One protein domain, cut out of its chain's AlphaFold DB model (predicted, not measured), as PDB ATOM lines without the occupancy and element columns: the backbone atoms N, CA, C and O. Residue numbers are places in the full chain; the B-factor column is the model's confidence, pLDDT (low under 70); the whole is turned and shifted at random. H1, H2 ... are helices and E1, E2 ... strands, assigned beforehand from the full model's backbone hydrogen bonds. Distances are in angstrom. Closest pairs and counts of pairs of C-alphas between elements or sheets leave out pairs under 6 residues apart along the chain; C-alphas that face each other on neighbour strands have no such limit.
ATOM      1  N   PRO A  30     303.096 283.789 365.388       74.75
ATOM      2  CA  PRO A  30     302.085 284.003 366.419       74.75
ATOM      3  C   PRO A  30     302.028 285.498 366.790       74.75
ATOM      4  O   PRO A  30     303.073 286.147 366.755       74.75
ATOM      5  N   PRO A  31     300.851 286.050 367.147       74.62
ATOM      6  CA  PRO A  31     300.741 287.440 367.583       74.62
ATOM      7  C   PRO A  31     301.686 287.744 368.746       74.62
ATOM      8  O   PRO A  31     301.774 286.963 369.701       74.62
ATOM      9  N   GLY A  32     302.373 288.883 368.678       69.75
ATOM     10  CA  GLY A  32     303.449 289.206 369.606       69.75
ATOM     11  C   GLY A  32     304.678 288.291 369.478       69.75
ATOM     12  O   GLY A  32     304.694 287.271 368.792       69.75
ATOM     13  N   GLY A  33     305.759 288.644 370.174       74.38
ATOM     14  CA  GLY A  33     307.012 287.880 370.142       74.38
ATOM     15  C   GLY A  33     308.012 288.385 369.103       74.38
ATOM     16  O   GLY A  33     307.744 289.366 368.402       74.38
ATOM     17  N   ARG A  34     309.204 287.761 369.100       75.25
ATOM     18  CA  ARG A  34     310.431 288.283 368.461       75.25
ATOM     19  C   ARG A  34     310.588 289.776 368.762       75.25
ATOM     20  O   ARG A  34     310.500 290.620 367.877       75.25
ATOM     21  N   LEU A  35     310.675 290.088 370.059       73.56
ATOM     22  CA  LEU A  35     310.748 291.471 370.516       73.56
ATOM     23  C   LEU A  35     312.048 292.088 370.012       73.56
ATOM     24  O   LEU A  35     313.142 291.629 370.332       73.56
ATOM     25  N   ALA A  36     311.872 293.104 369.193       66.31
ATOM     26  CA  ALA A  36     312.895 293.713 368.385       66.31
ATOM     27  C   ALA A  36     313.595 294.870 369.101       66.31
ATOM     28  O   ALA A  36     312.945 295.698 369.745       66.31
ATOM     29  N   VAL A  37     314.907 294.979 368.884       63.75
ATOM     30  CA  VAL A  37     315.707 296.200 369.113       63.75
ATOM     31  C   VAL A  37     316.093 296.871 367.785       63.75
ATOM     32  O   VAL A  37     317.078 297.600 367.707       63.75
ATOM     33  N   HIS A  38     315.329 296.594 366.724       67.88
ATOM     34  CA  HIS A  38     315.675 296.939 365.349       67.88
ATOM     35  C   HIS A  38     315.791 298.438 365.119       67.88
ATOM     36  O   HIS A  38     315.058 299.244 365.695       67.88
ATOM     37  N   GLY A  39     316.658 298.784 364.180       80.88
ATOM     38  CA  GLY A  39     316.586 300.047 363.488       80.88
ATOM     39  C   GLY A  39     316.494 299.839 361.983       80.88
ATOM     40  O   GLY A  39     316.735 298.755 361.458       80.88
ATOM     41  N   TRP A  40     316.099 300.908 361.314       88.75
ATOM     42  CA  TRP A  40     315.845 300.969 359.892       88.75
ATOM     43  C   TRP A  40     316.820 301.937 359.234       88.75
ATOM     44  O   TRP A  40     316.899 303.090 359.662       88.75
ATOM     45  N   LEU A  41     317.538 301.498 358.204       90.00
ATOM     46  CA  LEU A  41     318.240 302.396 357.295       90.00
ATOM     47  C   LEU A  41     317.194 303.078 356.409       90.00
ATOM     48  O   LEU A  41     316.345 302.415 355.815       90.00
ATOM     49  N   ILE A  42     317.238 304.403 356.349       89.69
ATOM     50  CA  ILE A  42     316.298 305.229 355.595       89.69
ATOM     51  C   ILE A  42     316.853 305.430 354.184       89.69
ATOM     52  O   ILE A  42     317.925 306.004 354.009       89.69
ATOM     53  N   LEU A  43     316.090 305.000 353.182       89.62
ATOM     54  CA  LEU A  43     316.395 305.137 351.759       89.62
ATOM     55  C   LEU A  43     315.356 306.087 351.124       89.62
ATOM     56  O   LEU A  43     314.283 305.647 350.690       89.62
ATOM     57  N   PRO A  44     315.608 307.407 351.158       86.19
ATOM     58  CA  PRO A  44     314.615 308.427 350.835       86.19
ATOM     59  C   PRO A  44     314.259 308.474 349.342       86.19
ATOM     60  O   PRO A  44     315.137 308.456 348.493       86.19
ATOM     61  N   PHE A  45     312.982 308.656 348.999       83.56
ATOM     62  CA  PHE A  45     312.605 309.115 347.655       83.56
ATOM     63  C   PHE A  45     313.042 310.561 347.426       83.56
ATOM     64  O   PHE A  45     313.173 311.339 348.372       83.56
ATOM     65  N   SER A  46     313.236 310.959 346.169       71.75
ATOM     66  CA  SER A  46     313.627 312.345 345.875       71.75
ATOM     67  C   SER A  46     312.455 313.319 345.872       71.75
ATOM     68  O   SER A  46     312.655 314.520 346.050       71.75
ATOM     69  N   ASP A  47     311.221 312.819 345.784       65.06
ATOM     70  CA  ASP A  47     309.988 313.614 345.870       65.06
ATOM     71  C   ASP A  47     309.719 314.254 347.253       65.06
ATOM     72  O   ASP A  47     308.710 314.933 347.460       65.06
ATOM     73  N   GLN A  48     310.659 314.106 348.189       59.00
ATOM     74  CA  GLN A  48     310.688 314.772 349.490       59.00
ATOM     75  C   GLN A  48     310.839 316.297 349.393       59.00
ATOM     76  O   GLN A  48     310.479 317.008 350.332       59.00
ATOM     77  N   ILE A  49     311.314 316.818 348.255       52.62
ATOM     78  CA  ILE A  49     311.472 318.260 347.994       52.62
ATOM     79  C   ILE A  49     310.176 318.880 347.444       52.62
ATOM     80  O   ILE A  49     310.194 319.741 346.569       52.62
ATOM     81  N   VAL A  50     309.015 318.477 347.955       48.66
ATOM     82  CA  VAL A  50     307.789 319.258 347.762       48.66
ATOM     83  C   VAL A  50     307.422 319.860 349.108       48.66
ATOM     84  O   VAL A  50     306.549 319.375 349.825       48.66
ATOM     85  N   ILE A  51     308.116 320.948 349.465       51.81
ATOM     86  CA  ILE A  51     307.578 321.913 350.429       51.81
ATOM     87  C   ILE A  51     306.211 322.282 349.874       51.81
ATOM     88  O   ILE A  51     306.136 322.864 348.795       51.81
ATOM     89  N   ASN A  52     305.136 321.890 350.554       47.69
ATOM     90  CA  ASN A  52     303.806 322.251 350.102       47.69
ATOM     91  C   ASN A  52     303.695 323.786 350.197       47.69
ATOM     92  O   ASN A  52     303.594 324.303 351.318       47.69
ATOM     93  N   PRO A  53     303.669 324.510 349.058       48.44
ATOM     94  CA  PRO A  53     303.745 325.970 349.047       48.44
ATOM     95  C   PRO A  53     302.494 326.622 349.647       48.44
ATOM     96  O   PRO A  53     302.465 327.826 349.864       48.44
ATOM     97  N   SER A  54     301.446 325.835 349.920       51.62
ATOM     98  CA  SER A  54     300.218 326.299 350.568       51.62
ATOM     99  C   SER A  54     300.215 326.146 352.091       51.62
ATOM    100  O   SER A  54     299.308 326.663 352.741       51.62
ATOM    101  N   THR A  55     301.187 325.436 352.680       53.62
ATOM    102  CA  THR A  55     301.170 325.133 354.125       53.62
ATOM    103  C   THR A  55     302.459 325.450 354.876       53.62
ATOM    104  O   THR A  55     302.431 325.332 356.099       53.62
ATOM    105  N   ASP A  56     303.561 325.798 354.191       53.31
ATOM    106  CA  ASP A  56     304.914 326.010 354.761       53.31
ATOM    107  C   ASP A  56     305.407 324.882 355.688       53.31
ATOM    108  O   ASP A  56     306.411 325.009 356.388       53.31
ATOM    109  N   LYS A  57     304.715 323.739 355.692       53.69
ATOM    110  CA  LYS A  57     305.023 322.597 356.539       53.69
ATOM    111  C   LYS A  57     305.718 321.526 355.712       53.69
ATOM    112  O   LYS A  57     305.229 321.180 354.633       53.69
ATOM    113  N   PRO A  58     306.811 320.954 356.229       59.28
ATOM    114  CA  PRO A  58     307.435 319.800 355.611       59.28
ATOM    115  C   PRO A  58     306.458 318.624 355.558       59.28
ATOM    116  O   PRO A  58     305.781 318.298 356.544       59.28
ATOM    117  N   GLY A  59     306.369 318.005 354.381       67.38
ATOM    118  CA  GLY A  59     305.658 316.748 354.195       67.38
ATOM    119  C   GLY A  59     306.363 315.590 354.910       67.38
ATOM    120  O   GLY A  59     307.495 315.741 355.376       67.38
ATOM    121  N   PRO A  60     305.701 314.429 355.038       79.50
ATOM    122  CA  PRO A  60     306.383 313.229 355.492       79.50
ATOM    123  C   PRO A  60     307.445 312.813 354.467       79.50
ATOM    124  O   PRO A  60     307.256 312.946 353.257       79.50
ATOM    125  N   VAL A  61     308.550 312.274 354.962       82.25
ATOM    126  CA  VAL A  61     309.605 311.685 354.141       82.25
ATOM    127  C   VAL A  61     309.152 310.295 353.739       82.25
ATOM    128  O   VAL A  61     308.966 309.441 354.597       82.25
ATOM    129  N   ARG A  62     308.966 310.066 352.442       86.81
ATOM    130  CA  ARG A  62     308.642 308.744 351.896       86.81
ATOM    131  C   ARG A  62     309.899 308.045 351.419       86.81
ATOM    132  O   ARG A  62     310.821 308.702 350.938       86.81
ATOM    133  N   GLY A  63     309.928 306.731 351.532       89.75
ATOM    134  CA  GLY A  63     311.075 305.964 351.084       89.75
ATOM    135  C   GLY A  63     310.941 304.484 351.369       89.75
ATOM    136  O   GLY A  63     309.890 303.996 351.801       89.75
ATOM    137  N   TRP A  64     312.053 303.802 351.140       93.25
ATOM    138  CA  TRP A  64     312.270 302.452 351.622       93.25
ATOM    139  C   TRP A  64     312.975 302.495 352.971       93.25
ATOM    140  O   TRP A  64     313.754 303.403 353.262       93.25
ATOM    141  N   PHE A  65     312.681 301.510 353.803       92.88
ATOM    142  CA  PHE A  65     313.282 301.353 355.113       92.88
ATOM    143  C   PHE A  65     313.801 299.931 355.200       92.88
ATOM    144  O   PHE A  65     313.029 298.969 355.239       92.88
ATOM    145  N   PHE A  66     315.119 299.818 355.195       91.56
ATOM    146  CA  PHE A  66     315.802 298.540 355.225       91.56
ATOM    147  C   PHE A  66     316.122 298.145 356.659       91.56
ATOM    148  O   PHE A  66     316.634 298.955 357.434       91.56
ATOM    149  N   HIS A  67     315.812 296.907 357.020       86.44
ATOM    150  CA  HIS A  67     316.150 296.369 358.326       86.44
ATOM    151  C   HIS A  67     317.605 295.901 358.350       86.44
ATOM    152  O   HIS A  67     317.946 294.933 357.679       86.44
ATOM    153  N   HIS A  68     318.430 296.554 359.172       73.31
ATOM    154  CA  HIS A  68     319.817 296.142 359.364       73.31
ATOM    155  C   HIS A  68     319.906 294.806 360.116       73.31
ATOM    156  O   HIS A  68     319.403 294.667 361.240       73.31
ATOM    157  N   VAL A  69     320.595 293.835 359.519       67.38
ATOM    158  CA  VAL A  69     320.757 292.485 360.065       67.38
ATOM    159  C   VAL A  69     322.010 292.437 360.937       67.38
ATOM    160  O   VAL A  69     323.043 291.916 360.542       67.38
ATOM    161  N   SER A  70     321.943 292.982 362.151       53.56
ATOM    162  CA  SER A  70     323.143 293.090 362.996       53.56
ATOM    163  C   SER A  70     323.694 291.750 363.495       53.56
ATOM    164  O   SER A  70     324.867 291.682 363.833       53.56
ATOM    165  N   GLU A  71     322.890 290.683 363.612       57.75
ATOM    166  CA  GLU A  71     323.344 289.432 364.242       57.75
ATOM    167  C   GLU A  71     322.597 288.181 363.723       57.75
ATOM    168  O   GLU A  71     321.382 288.068 363.878       57.75
ATOM    169  N   PHE A  72     323.341 287.188 363.214       54.47
ATOM    170  CA  PHE A  72     322.835 285.900 362.693       54.47
ATOM    171  C   PHE A  72     322.502 284.743 363.675       54.47
ATOM    172  O   PHE A  72     322.173 283.659 363.181       54.47
ATOM    173  N   PRO A  73     322.588 284.817 365.024       56.34
ATOM    174  CA  PRO A  73     322.167 283.675 365.836       56.34
ATOM    175  C   PRO A  73     320.702 283.314 365.537       56.34
ATOM    176  O   PRO A  73     319.851 284.188 365.560       56.34
ATOM    177  N   ALA A  74     320.363 282.038 365.328       52.09
ATOM    178  CA  ALA A  74     318.980 281.613 365.041       52.09
ATOM    179  C   ALA A  74     317.974 281.914 366.181       52.09
ATOM    180  O   ALA A  74     316.763 281.808 366.008       52.09
ATOM    181  N   SER A  75     318.473 282.262 367.372       50.91
ATOM    182  CA  SER A  75     317.689 282.755 368.511       50.91
ATOM    183  C   SER A  75     317.560 284.281 368.553       50.91
ATOM    184  O   SER A  75     316.924 284.817 369.460       50.91
ATOM    185  N   SER A  76     318.224 284.976 367.632       60.22
ATOM    186  CA  SER A  76     318.218 286.423 367.506       60.22
ATOM    187  C   SER A  76     316.885 286.870 366.912       60.22
ATOM    188  O   SER A  76     316.420 286.265 365.946       60.22
ATOM    189  N   PRO A  77     316.266 287.946 367.419       61.72
ATOM    190  CA  PRO A  77     315.146 288.570 366.722       61.72
ATOM    191  C   PRO A  77     315.561 289.172 365.364       61.72
ATOM    192  O   PRO A  77     314.689 289.617 364.630       61.72
ATOM    193  N   HIS A  78     316.859 289.197 365.028       70.44
ATOM    194  CA  HIS A  78     317.432 289.772 363.805       70.44
ATOM    195  C   HIS A  78     317.548 288.781 362.633       70.44
ATOM    196  O   HIS A  78     318.231 289.067 361.659       70.44
ATOM    197  N   ASP A  79     316.882 287.630 362.682       74.12
ATOM    198  CA  ASP A  79     316.976 286.574 361.670       74.12
ATOM    199  C   ASP A  79     316.144 286.844 360.401       74.12
ATOM    200  O   ASP A  79     315.675 285.908 359.759       74.12
ATOM    201  N   PHE A  80     315.948 288.109 360.018       81.06
ATOM    202  CA  PHE A  80     315.197 288.472 358.818       81.06
ATOM    203  C   PHE A  80     315.849 289.602 358.019       81.06
ATOM    204  O   PHE A  80     316.134 290.672 358.556       81.06
ATOM    205  N   HIS A  81     315.950 289.404 356.704       83.31
ATOM    206  CA  HIS A  81     316.150 290.482 355.738       83.31
ATOM    207  C   HIS A  81     314.776 291.082 355.436       83.31
ATOM    208  O   HIS A  81     313.909 290.400 354.884       83.31
ATOM    209  N   LEU A  82     314.567 292.346 355.820       88.25
ATOM    210  CA  LEU A  82     313.304 293.054 355.612       88.25
ATOM    211  C   LEU A  82     313.521 294.352 354.835       88.25
ATOM    212  O   LEU A  82     314.464 295.096 355.100       88.25
ATOM    213  N   MET A  83     312.573 294.666 353.960       91.94
ATOM    214  CA  MET A  83     312.417 295.997 353.383       91.94
ATOM    215  C   MET A  83     310.957 296.405 353.514       91.94
ATOM    216  O   MET A  83     310.086 295.689 353.021       91.94
ATOM    217  N   VAL A  84     310.690 297.553 354.139       93.00
ATOM    218  CA  VAL A  84     309.346 298.145 354.172       93.00
ATOM    219  C   VAL A  84     309.288 299.411 353.334       93.00
ATOM    220  O   VAL A  84     310.235 300.198 353.283       93.00
ATOM    221  N   LYS A  85     308.141 299.634 352.703       92.81
ATOM    222  CA  LYS A  85     307.770 300.934 352.155       92.81
ATOM    223  C   LYS A  85     307.057 301.726 353.230       92.81
ATOM    224  O   LYS A  85     306.212 301.182 353.946       92.81
ATOM    225  N   GLY A  86     307.331 303.017 353.321       92.62
ATOM    226  CA  GLY A  86     306.617 303.825 354.289       92.62
ATOM    227  C   GLY A  86     306.842 305.314 354.174       92.62
ATOM    228  O   GLY A  86     307.439 305.829 353.222       92.62
ATOM    229  N   SER A  87     306.387 305.998 355.215       91.44
ATOM    230  CA  SER A  87     306.602 307.421 355.388       91.44
ATOM    231  C   SER A  87     306.939 307.769 356.834       91.44
ATOM    232  O   SER A  87     306.334 307.251 357.770       91.44
ATOM    233  N   ILE A  88     307.917 308.648 357.032       89.31
ATOM    234  CA  ILE A  88     308.366 309.095 358.346       89.31
ATOM    235  C   ILE A  88     308.071 310.580 358.540       89.31
ATOM    236  O   ILE A  88     308.334 311.419 357.675       89.31
ATOM    237  N   ARG A  89     307.493 310.919 359.692       87.12
ATOM    238  CA  ARG A  89     307.118 312.290 360.041       87.12
ATOM    239  C   ARG A  89     307.679 312.666 361.398       87.12
ATOM    240  O   ARG A  89     307.457 311.943 362.365       87.12
ATOM    241  N   SER A  90     308.330 313.823 361.487       84.62
ATOM    242  CA  SER A  90     308.736 314.389 362.774       84.62
ATOM    243  C   SER A  90     307.540 314.566 363.706       84.62
ATOM    244  O   SER A  90     306.470 315.033 363.305       84.62
ATOM    245  N   LEU A  91     307.752 314.239 364.974       82.12
ATOM    246  CA  LEU A  91     306.845 314.550 366.063       82.12
ATOM    247  C   LEU A  91     307.204 315.924 366.644       82.12
ATOM    248  O   LEU A  91     308.381 316.287 366.692       82.12
ATOM    249  N   PRO A  92     306.208 316.707 367.086       72.62
ATOM    250  CA  PRO A  92     306.473 317.970 367.754       72.62
ATOM    251  C   PRO A  92     307.195 317.719 369.083       72.62
ATOM    252  O   PRO A  92     306.768 316.894 369.892       72.62
ATOM    253  N   THR A  93     308.265 318.465 369.339       65.94
ATOM    254  CA  THR A  93     308.820 318.616 370.687       65.94
ATOM    255  C   THR A  93     308.007 319.668 371.443       65.94
ATOM    256  O   THR A  93     307.469 320.601 370.844       65.94
ATOM    257  N   ALA A  94     307.841 319.501 372.759       57.12
ATOM    258  CA  ALA A  94     306.957 320.349 373.562       57.12
ATOM    259  C   ALA A  94     307.245 321.850 373.342       57.12
ATOM    260  O   ALA A  94     308.337 322.329 373.637       57.12
ATOM    261  N   GLY A  95     306.255 322.580 372.814       56.31
ATOM    262  CA  GLY A  95     306.350 324.020 372.543       56.31
ATOM    263  C   GLY A  95     307.046 324.417 371.234       56.31
ATOM    264  O   GLY A  95     307.287 325.603 371.045       56.31
ATOM    265  N   SER A  96     307.364 323.471 370.342       58.97
ATOM    266  CA  SER A  96     308.039 323.739 369.062       58.97
ATOM    267  C   SER A  96     307.202 323.319 367.853       58.97
ATOM    268  O   SER A  96     306.377 322.404 367.924       58.97
ATOM    269  N   GLU A  97     307.429 323.991 366.725       62.84
ATOM    270  CA  GLU A  97     306.903 323.560 365.431       62.84
ATOM    271  C   GLU A  97     307.541 322.230 365.000       62.84
ATOM    272  O   GLU A  97     308.643 321.874 365.421       62.84
ATOM    273  N   VAL A  98     306.829 321.469 364.166       63.12
ATOM    274  CA  VAL A  98     307.329 320.197 363.632       63.12
ATOM    275  C   VAL A  98     308.514 320.488 362.712       63.12
ATOM    276  O   VAL A  98     308.329 321.006 361.613       63.12
ATOM    277  N   ALA A  99     309.723 320.152 363.160       61.62
ATOM    278  CA  ALA A  99     310.933 320.338 362.370       61.62
ATOM    279  C   ALA A  99     310.939 319.429 361.129       61.62
ATOM    280  O   ALA A  99     310.596 318.245 361.205       61.62
ATOM    281  N   THR A 100     311.363 319.983 359.994       64.75
ATOM    282  CA  THR A 100     311.550 319.252 358.736       64.75
ATOM    283  C   THR A 100     312.613 318.177 358.887       64.75
ATOM    284  O   THR A 100     313.735 318.476 359.291       64.75
ATOM    285  N   LEU A 101     312.283 316.946 358.495       67.19
ATOM    286  CA  LEU A 101     313.299 315.952 358.165       67.19
ATOM    287  C   LEU A 101     313.833 316.305 356.779       67.19
ATOM    288  O   LEU A 101     313.179 316.042 355.776       67.19
ATOM    289  N   ALA A 102     314.979 316.978 356.730       62.75
ATOM    290  CA  ALA A 102     315.693 317.214 355.486       62.75
ATOM    291  C   ALA A 102     316.803 316.170 355.381       62.75
ATOM    292  O   ALA A 102     317.881 316.341 355.947       62.75
ATOM    293  N   PHE A 103     316.520 315.082 354.672       66.31
ATOM    294  CA  PHE A 103     317.565 314.170 354.238       66.31
ATOM    295  C   PHE A 103     318.238 314.820 353.027       66.31
ATOM    296  O   PHE A 103     317.537 315.141 352.062       66.31
ATOM    297  N   PRO A 104     319.553 315.105 353.057       58.44
ATOM    298  CA  PRO A 104     320.227 315.532 351.844       58.44
ATOM    299  C   PRO A 104     320.006 314.440 350.797       58.44
ATOM    300  O   PRO A 104     320.254 313.265 351.076       58.44
ATOM    301  N   LEU A 105     319.516 314.813 349.610       51.62
ATOM    302  CA  LEU A 105     319.567 313.879 348.494       51.62
ATOM    303  C   LEU A 105     321.031 313.488 348.288       51.62
ATOM    304  O   LEU A 105     321.900 314.363 348.417       51.62
ATOM    305  N   PRO A 106     321.310 312.215 347.977       45.34
ATOM    306  CA  PRO A 106     322.658 311.802 347.626       45.34
ATOM    307  C   PRO A 106     323.191 312.735 346.518       45.34
ATOM    308  O   PRO A 106     322.527 312.914 345.488       45.34
ATOM    309  N   PRO A 107     324.308 313.455 346.741       41.56
ATOM    310  CA  PRO A 107     324.808 314.417 345.769       41.56
ATOM    311  C   PRO A 107     325.247 313.692 344.493       41.56
ATOM    312  O   PRO A 107     325.737 312.570 344.536       41.56
ATOM    313  N   ALA A 108     325.186 314.372 343.345       40.94
ATOM    314  CA  ALA A 108     325.656 313.827 342.064       40.94
ATOM    315  C   ALA A 108     327.163 313.464 342.038       40.94
ATOM    316  O   ALA A 108     327.651 312.936 341.039       40.94
ATOM    317  N   ILE A 109     327.909 313.778 343.105       39.34
ATOM    318  CA  ILE A 109     329.351 313.569 343.224       39.34
ATOM    319  C   ILE A 109     329.622 312.646 344.423       39.34
ATOM    320  O   ILE A 109     329.481 313.078 345.569       39.34
ATOM    321  N   PRO A 110     330.046 311.399 344.176       39.03
ATOM    322  CA  PRO A 110     330.465 310.483 345.226       39.03
ATOM    323  C   PRO A 110     331.822 310.852 345.856       39.03
ATOM    324  O   PRO A 110     332.637 311.501 345.196       39.03
ATOM    325  N   PRO A 111     332.166 310.284 347.030       45.84
ATOM    326  CA  PRO A 111     331.311 309.526 347.944       45.84
ATOM    327  C   PRO A 111     330.994 310.325 349.220       45.84
ATOM    328  O   PRO A 111     331.907 310.772 349.915       45.84
ATOM    329  N   TYR A 112     329.716 310.421 349.584       49.25
ATOM    330  CA  TYR A 112     329.327 310.718 350.959       49.25
ATOM    331  C   TYR A 112     328.732 309.456 351.565       49.25
ATOM    332  O   TYR A 112     327.661 309.031 351.185       49.25
ATOM    333  N   ARG A 113     329.424 308.849 352.529       57.16
ATOM    334  CA  ARG A 113     328.875 307.751 353.335       57.16
ATOM    335  C   ARG A 113     327.929 308.335 354.390       57.16
ATOM    336  O   ARG A 113     328.292 308.399 355.562       57.16
ATOM    337  N   VAL A 114     326.791 308.895 353.974       65.00
ATOM    338  CA  VAL A 114     325.813 309.489 354.899       65.00
ATOM    339  C   VAL A 114     324.611 308.565 355.004       65.00
ATOM    340  O   VAL A 114     323.674 308.624 354.212       65.00
ATOM    341  N   GLU A 115     324.651 307.716 356.022       80.12
ATOM    342  CA  GLU A 115     323.531 306.869 356.405       80.12
ATOM    343  C   GLU A 115     322.578 307.635 357.318       80.12
ATOM    344  O   GLU A 115     322.997 308.362 358.220       80.12
ATOM    345  N   TRP A 116     321.282 307.438 357.115       84.94
ATOM    346  CA  TRP A 116     320.257 307.924 358.023       84.94
ATOM    347  C   TRP A 116     319.499 306.749 358.589       84.94
ATOM    348  O   TRP A 116     319.097 305.852 357.853       84.94
ATOM    349  N   THR A 117     319.293 306.758 359.898       88.19
ATOM    350  CA  THR A 117     318.710 305.618 360.594       88.19
ATOM    351  C   THR A 117     317.513 306.020 361.438       88.19
ATOM    352  O   THR A 117     317.447 307.123 361.975       88.19
ATOM    353  N   PHE A 118     316.543 305.121 361.571       89.88
ATOM    354  CA  PHE A 118     315.393 305.264 362.459       89.88
ATOM    355  C   PHE A 118     315.373 304.119 363.469       89.88
ATOM    356  O   PHE A 118     315.461 302.955 363.088       89.88
ATOM    357  N   THR A 119     315.235 304.424 364.759       88.88
ATOM    358  CA  THR A 119     315.138 303.404 365.814       88.88
ATOM    359  C   THR A 119     313.868 303.611 366.638       88.88
ATOM    360  O   THR A 119     313.776 304.619 367.348       88.88
ATOM    361  N   PRO A 120     312.882 302.695 366.571       87.94
ATOM    362  CA  PRO A 120     311.784 302.660 367.532       87.94
ATOM    363  C   PRO A 120     312.277 302.304 368.944       87.94
ATOM    364  O   PRO A 120     313.260 301.572 369.085       87.94
ATOM    365  N   PRO A 121     311.618 302.785 370.015       82.88
ATOM    366  CA  PRO A 121     311.952 302.365 371.360       82.88
ATOM    367  C   PRO A 121     311.584 300.883 371.519       82.88
ATOM    368  O   PRO A 121     310.486 300.474 371.129       82.88
ATOM    369  N   PRO A 122     312.468 300.060 372.098       74.88
ATOM    370  CA  PRO A 122     312.134 298.678 372.369       74.88
ATOM    371  C   PRO A 122     311.127 298.566 373.529       74.88
ATOM    372  O   PRO A 122     311.132 299.400 374.441       74.88
ATOM    373  N   PRO A 123     310.329 297.487 373.565       74.44
ATOM    374  CA  PRO A 123     310.200 296.463 372.528       74.44
ATOM    375  C   PRO A 123     309.065 296.770 371.529       74.44
ATOM    376  O   PRO A 123     308.004 297.251 371.922       74.44
ATOM    377  N   PHE A 124     309.237 296.375 370.263       82.44
ATOM    378  CA  PHE A 124     308.122 296.165 369.324       82.44
ATOM    379  C   PHE A 124     308.118 294.714 368.820       82.44
ATOM    380  O   PHE A 124     309.142 294.034 368.899       82.44
ATOM    381  N   SER A 125     306.976 294.206 368.351       86.25
ATOM    382  CA  SER A 125     306.887 292.826 367.857       86.25
ATOM    383  C   SER A 125     307.186 292.751 366.364       86.25
ATOM    384  O   SER A 125     306.451 293.314 365.554       86.25
ATOM    385  N   LEU A 126     308.227 291.998 366.000       84.25
ATOM    386  CA  LEU A 126     308.497 291.672 364.602       84.25
ATOM    387  C   LEU A 126     307.388 290.790 364.007       84.25
ATOM    388  O   LEU A 126     307.011 290.983 362.860       84.25
ATOM    389  N   ASN A 127     306.800 289.870 364.778       85.75
ATOM    390  CA  ASN A 127     305.685 289.056 364.283       85.75
ATOM    391  C   ASN A 127     304.471 289.911 363.892       85.75
ATOM    392  O   ASN A 127     303.854 289.639 362.864       85.75
ATOM    393  N   ASP A 128     304.156 290.946 364.678       87.50
ATOM    394  CA  ASP A 128     303.063 291.869 364.359       87.50
ATOM    395  C   ASP A 128     303.380 292.726 363.123       87.50
ATOM    396  O   ASP A 128     302.476 293.106 362.385       87.50
ATOM    397  N   LEU A 129     304.657 293.004 362.849       88.25
ATOM    398  CA  LEU A 129     305.066 293.601 361.576       88.25
ATOM    399  C   LEU A 129     304.852 292.624 360.411       88.25
ATOM    400  O   LEU A 129     304.208 292.977 359.427       88.25
ATOM    401  N   LEU A 130     305.350 291.390 360.538       85.94
ATOM    402  CA  LEU A 130     305.293 290.359 359.493       85.94
ATOM    403  C   LEU A 130     303.858 289.941 359.135       85.94
ATOM    404  O   LEU A 130     303.597 289.555 358.000       85.94
ATOM    405  N   ASN A 131     302.926 289.987 360.089       86.56
ATOM    406  CA  ASN A 131     301.514 289.670 359.855       86.56
ATOM    407  C   ASN A 131     300.655 290.902 359.493       86.56
ATOM    408  O   ASN A 131     299.445 290.763 359.302       86.56
ATOM    409  N   GLY A 132     301.259 292.095 359.416       85.88
ATOM    410  CA  GLY A 132     300.591 293.348 359.059       85.88
ATOM    411  C   GLY A 132     299.769 294.007 360.176       85.88
ATOM    412  O   GLY A 132     299.120 295.024 359.928       85.88
ATOM    413  N   ALA A 133     299.775 293.480 361.404       88.88
ATOM    414  CA  ALA A 133     299.085 294.096 362.539       88.88
ATOM    415  C   ALA A 133     299.772 295.386 363.028       88.88
ATOM    416  O   ALA A 133     299.109 296.276 363.569       88.88
ATOM    417  N   LEU A 134     301.086 295.510 362.832       90.00
ATOM    418  CA  LEU A 134     301.878 296.681 363.191       90.00
ATOM    419  C   LEU A 134     302.109 297.570 361.965       90.00
ATOM    420  O   LEU A 134     302.964 297.297 361.132       90.00
ATOM    421  N   THR A 135     301.376 298.677 361.892       92.38
ATOM    422  CA  THR A 135     301.446 299.642 360.774       92.38
ATOM    423  C   THR A 135     302.123 300.960 361.149       92.38
ATOM    424  O   THR A 135     302.240 301.874 360.329       92.38
ATOM    425  N   ARG A 136     302.557 301.099 362.407       93.50
ATOM    426  CA  ARG A 136     303.126 302.337 362.937       93.50
ATOM    427  C   ARG A 136     304.182 302.068 364.002       93.50
ATOM    428  O   ARG A 136     303.954 301.285 364.918       93.50
ATOM    429  N   LEU A 137     305.283 302.808 363.921       92.56
ATOM    430  CA  LEU A 137     306.367 302.824 364.894       92.56
ATOM    431  C   LEU A 137     306.709 304.272 365.248       92.56
ATOM    432  O   LEU A 137     307.039 305.062 364.370       92.56
ATOM    433  N   ASP A 138     306.654 304.632 366.524       92.25
ATOM    434  CA  ASP A 138     307.241 305.891 366.999       92.25
ATOM    435  C   ASP A 138     308.716 305.640 367.343       92.25
ATOM    436  O   ASP A 138     309.069 304.521 367.696       92.25
ATOM    437  N   GLY A 139     309.598 306.631 367.216       91.38
ATOM    438  CA  GLY A 139     311.035 306.429 367.409       91.38
ATOM    439  C   GLY A 139     311.877 307.682 367.226       91.38
ATOM    440  O   GLY A 139     311.375 308.806 367.280       91.38
ATOM    441  N   VAL A 140     313.176 307.476 367.025       89.81
ATOM    442  CA  VAL A 140     314.171 308.541 366.863       89.81
ATOM    443  C   VAL A 140     314.871 308.390 365.517       89.81
ATOM    444  O   VAL A 140     315.303 307.293 365.165       89.81
ATOM    445  N   VAL A 141     314.979 309.491 364.775       88.25
ATOM    446  CA  VAL A 141     315.811 309.606 363.571       88.25
ATOM    447  C   VAL A 141     317.215 310.028 363.978       88.25
ATOM    448  O   VAL A 141     317.382 310.920 364.813       88.25
ATOM    449  N   PHE A 142     318.212 309.407 363.363       86.44
ATOM    450  CA  PHE A 142     319.620 309.707 363.544       86.44
ATOM    451  C   PHE A 142     320.272 309.977 362.192       86.44
ATOM    452  O   PHE A 142     319.991 309.293 361.207       86.44
ATOM    453  N   ASN A 143     321.185 310.941 362.175       81.56
ATOM    454  CA  ASN A 143     322.215 311.031 361.150       81.56
ATOM    455  C   ASN A 143     323.360 310.116 361.591       81.56
ATOM    456  O   ASN A 143     323.924 310.365 362.657       81.56
ATOM    457  N   GLY A 144     323.642 309.053 360.842       76.00
ATOM    458  CA  GLY A 144     324.669 308.063 361.155       76.00
ATOM    459  C   GLY A 144     324.204 306.611 361.034       76.00
ATOM    460  O   GLY A 144     323.019 306.297 361.193       76.00
ATOM    461  N   SER A 145     325.186 305.740 360.800       74.88
ATOM    462  CA  SER A 145     325.059 304.289 360.607       74.88
ATOM    463  C   SER A 145     324.794 303.530 361.910       74.88
ATOM    464  O   SER A 145     325.202 303.984 362.979       74.88
ATOM    465  N   PHE A 146     324.156 302.356 361.839       69.50
ATOM    466  CA  PHE A 146     324.032 301.450 362.993       69.50
ATOM    467  C   PHE A 146     325.382 300.933 363.488       69.50
ATOM    468  O   PHE A 146     325.534 300.697 364.688       69.50
ATOM    469  N   ASP A 147     326.360 300.844 362.591       64.06
ATOM    470  CA  ASP A 147     327.588 300.076 362.808       64.06
ATOM    471  C   ASP A 147     328.735 300.931 363.354       64.06
ATOM    472  O   ASP A 147     329.810 300.437 363.693       64.06
ATOM    473  N   THR A 148     328.498 302.234 363.534       58.88
ATOM    474  CA  THR A 148     329.452 303.165 364.142       58.88
ATOM    475  C   THR A 148     328.837 303.896 365.336       58.88
ATOM    476  O   THR A 148     328.209 304.949 365.232       58.88
ATOM    477  N   SER A 149     329.073 303.347 366.533       47.22
ATOM    478  CA  SER A 149     328.515 303.836 367.810       47.22
ATOM    479  C   SER A 149     328.771 305.321 368.127       47.22
ATOM    480  O   SER A 149     327.990 305.924 368.861       47.22
ATOM    481  N   TYR A 150     329.818 305.933 367.562       49.31
ATOM    482  CA  TYR A 150     330.159 307.348 367.765       49.31
ATOM    483  C   TYR A 150     329.621 308.294 366.677       49.31
ATOM    484  O   TYR A 150     329.813 309.504 366.790       49.31
ATOM    485  N   GLU A 151     328.949 307.780 365.641       61.12
ATOM    486  CA  GLU A 151     328.517 308.578 364.483       61.12
ATOM    487  C   GLU A 151     327.000 308.804 364.423       61.12
ATOM    488  O   GLU A 151     326.542 309.496 363.522       61.12
ATOM    489  N   ARG A 152     326.212 308.281 365.375       74.56
ATOM    490  CA  ARG A 152     324.745 308.439 365.390       74.56
ATOM    491  C   ARG A 152     324.314 309.667 366.183       74.56
ATOM    492  O   ARG A 152     324.202 309.630 367.408       74.56
ATOM    493  N   ILE A 153     324.016 310.754 365.483       79.06
ATOM    494  CA  ILE A 153     323.528 311.997 366.083       79.06
ATOM    495  C   ILE A 153     321.995 312.001 366.024       79.06
ATOM    496  O   ILE A 153     321.448 312.035 364.919       79.06
ATOM    497  N   PRO A 154     321.274 311.977 367.166       84.88
ATOM    498  CA  PRO A 154     319.818 312.050 367.162       84.88
ATOM    499  C   PRO A 154     319.370 313.410 366.626       84.88
ATOM    500  O   PRO A 154     319.820 314.451 367.108       84.88
ATOM    501  N   THR A 155     318.467 313.405 365.652       82.00
ATOM    502  CA  THR A 155     317.961 314.633 365.031       82.00
ATOM    503  C   THR A 155     316.533 314.933 365.461       82.00
ATOM    504  O   THR A 155     316.230 316.061 365.847       82.00
ATOM    505  N   ASN A 156     315.643 313.933 365.439       84.81
ATOM    506  CA  ASN A 156     314.209 314.145 365.637       84.81
ATOM    507  C   ASN A 156     313.532 312.938 366.285       84.81
ATOM    508  O   ASN A 156     313.843 311.793 365.966       84.81
ATOM    509  N   LEU A 157     312.524 313.202 367.117       89.06
ATOM    510  CA  LEU A 157     311.475 312.218 367.377       89.06
ATOM    511  C   LEU A 157     310.591 312.126 366.136       89.06
ATOM    512  O   LEU A 157     310.263 313.156 365.547       89.06
ATOM    513  N   ALA A 158     310.194 310.923 365.743       90.19
ATOM    514  CA  ALA A 158     309.403 310.717 364.542       90.19
ATOM    515  C   ALA A 158     308.471 309.511 364.654       90.19
ATOM    516  O   ALA A 158     308.653 308.635 365.496       90.19
ATOM    517  N   THR A 159     307.493 309.471 363.760       91.75
ATOM    518  CA  THR A 159     306.627 308.322 363.521       91.75
ATOM    519  C   THR A 159     306.887 307.791 362.123       91.75
ATOM    520  O   THR A 159     306.728 308.535 361.156       91.75
ATOM    521  N   LEU A 160     307.238 306.512 362.023       93.06
ATOM    522  CA  LEU A 160     307.230 305.726 360.798       93.06
ATOM    523  C   LEU A 160     305.849 305.085 360.616       93.06
ATOM    524  O   LEU A 160     305.369 304.351 361.481       93.06
ATOM    525  N   HIS A 161     305.227 305.357 359.478       94.44
ATOM    526  CA  HIS A 161     304.054 304.666 358.968       94.44
ATOM    527  C   HIS A 161     304.495 303.626 357.942       94.44
ATOM    528  O   HIS A 161     305.182 303.970 356.980       94.44
ATOM    529  N   ILE A 162     304.098 302.376 358.154       92.75
ATOM    530  CA  ILE A 162     304.391 301.257 357.259       92.75
ATOM    531  C   ILE A 162     303.237 301.143 356.266       92.75
ATOM    532  O   ILE A 162     302.079 301.014 356.663       92.75
ATOM    533  N   GLU A 163     303.565 301.241 354.983       91.75
ATOM    534  CA  GLU A 163     302.611 301.160 353.875       91.75
ATOM    535  C   GLU A 163     302.606 299.765 353.247       91.75
ATOM    536  O   GLU A 163     301.545 299.278 352.866       91.75
ATOM    537  N   ASP A 164     303.783 299.143 353.139       90.62
ATOM    538  CA  ASP A 164     303.985 297.855 352.472       90.62
ATOM    539  C   ASP A 164     305.234 297.139 353.025       90.62
ATOM    540  O   ASP A 164     306.150 297.798 353.525       90.62
ATOM    541  N   LEU A 165     305.299 295.810 352.912       90.06
ATOM    542  CA  LEU A 165     306.431 294.962 353.327       90.06
ATOM    543  C   LEU A 165     306.817 294.029 352.165       90.06
ATOM    544  O   LEU A 165     306.579 292.828 352.235       90.06
ATOM    545  N   PRO A 166     307.374 294.528 351.051       88.25
ATOM    546  CA  PRO A 166     307.587 293.686 349.870       88.25
ATOM    547  C   PRO A 166     308.676 292.620 350.066       88.25
ATOM    548  O   PRO A 166     308.664 291.596 349.388       88.25
ATOM    549  N   THR A 167     309.594 292.814 351.019       88.50
ATOM    550  CA  THR A 167     310.624 291.820 351.348       88.50
ATOM    551  C   THR A 167     310.565 291.452 352.810       88.50
ATOM    552  O   THR A 167     310.701 292.308 353.685       88.50
ATOM    553  N   ALA A 168     310.452 290.152 353.056       85.75
ATOM    554  CA  ALA A 168     310.742 289.548 354.339       85.75
ATOM    555  C   ALA A 168     311.255 288.121 354.123       85.75
ATOM    556  O   ALA A 168     310.526 287.227 353.699       85.75
ATOM    557  N   ILE A 169     312.543 287.910 354.366       81.44
ATOM    558  CA  ILE A 169     313.212 286.633 354.113       81.44
ATOM    559  C   ILE A 169     313.813 286.161 355.422       81.44
ATOM    560  O   ILE A 169     314.577 286.886 356.051       81.44
ATOM    561  N   TRP A 170     313.441 284.951 355.833       78.69
ATOM    562  CA  TRP A 170     313.981 284.341 357.039       78.69
ATOM    563  C   TRP A 170     315.407 283.847 356.794       78.69
ATOM    564  O   TRP A 170     315.643 282.970 355.963       78.69
ATOM    565  N   LEU A 171     316.344 284.393 357.555       75.94
ATOM    566  CA  LEU A 171     317.765 284.087 357.516       75.94
ATOM    567  C   LEU A 171     318.047 282.924 358.473       75.94
ATOM    568  O   LEU A 171     318.543 283.097 359.585       75.94
ATOM    569  N   ASN A 172     317.679 281.712 358.059       66.25
ATOM    570  CA  ASN A 172     317.978 280.504 358.822       66.25
ATOM    571  C   ASN A 172     319.448 280.103 358.625       66.25
ATOM    572  O   ASN A 172     319.916 279.995 357.497       66.25
TER     573      ASN A 172
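This is residues 30 to 172 of the 321 residues of the protein "Hypothetical protein" of Paramoeba aestuarina (UniProt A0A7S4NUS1). The domain is a closed barrel of six strands, E1 to E6, with one short helix, H1, on its outside; long links run between several of the strands, and residues 107 to 112 stick out from the rest. E6, the longest strand, bends sharply and has E3 on one side and E5 on the other. The printed part has 143 residues, and along the chain come E1, E2, E3, E4, H1, E5 and E6; round the ring run E1, E2, E3, E6, E5, E4 and back to E1, each pair of neighbours antiparallel. The class is mostly strand, though under half of the residues are in named elements. The whole is compact, with a radius of gyration of the C-alphas of 15.6 A and spans of 47 by 34 by 28 A.

Round the barrel, E1 is residues 40 to 44, beginning at C-alpha 40 at (315.845, 300.969, 359.892), and E2 is residues 61 to 67, 17.2 A from first to last C-alpha. E3, residues 80 to 90, is 27.0 A long and bends by 69 degrees at residue 85. E6, residues 153 to 170, is 30.6 A from first to last C-alpha and bends by 103 degrees at residue 156; its last C-alpha is at (313.981, 284.341, 357.039). E5, residues 136 to 143, is 21.1 A long and bends by 57 degrees at residue 139. E4 is residues 116 to 119, 10.4 A long. Outside the barrel, H1 is residues 126 to 130, with C-alpha 126 at (308.497, 291.672, 364.602), and is 6.2 A long.

E6 has E3 beside its residues 157 to 169 on one side and E5 beside its residues 153 to 162 on the other side. E3 and E6 are antiparallel at 142 degrees, with N 85 and O 164 2.8 A apart, within hydrogen-bond range, as are N 159 and O 89 at 2.8 A. E5 and E6 are a hairpin, with N 139 and O 158 at 2.8 A. E5 and E4 pair through N 119 and O 140 at 2.9 A. The ring closes between E4 and E1, where N 42 and O 116 are 2.8 A apart and the C-alphas of Leu 41 and Thr 117 face each other at 4.6 A. E1, E2 and E3 make a meander, each strand the antiparallel neighbour of the one before; N 43 and O 64 are 2.8 A apart, and so are N 65 and O 84. With E4 they make a Greek key, four strands in a row of which the first is the antiparallel neighbour of the fourth. E1 and E6 are apart, and so are E2 and E5. H1 is on the barrel at a height over the sheet of 6.7 A, outside it and over none of the strands; its closest C-alpha pair with E6 is Leu 130 and Ala 168, 7.5 A. In H1 every O i to N i+4 pair is within hydrogen-bond range. Residues 35 to 36 pair antiparallel with residues 124 to 125, outside the named strands.

The C-alphas farthest apart are those of Ser 54 and Ala 74, 50.6 A. The printed part, residues 30 to 172, has no cut. The links E1 to E2, E2 to E3 and E3 to E4 are long, with 16, 12 and 25 residues; H1 to E5 is tight. The mean pLDDT of the printed part is 74.3, and 55 residues are under 70, among them residues 47 to 59, 69 to 77, 93 to 114 and 146 to 151.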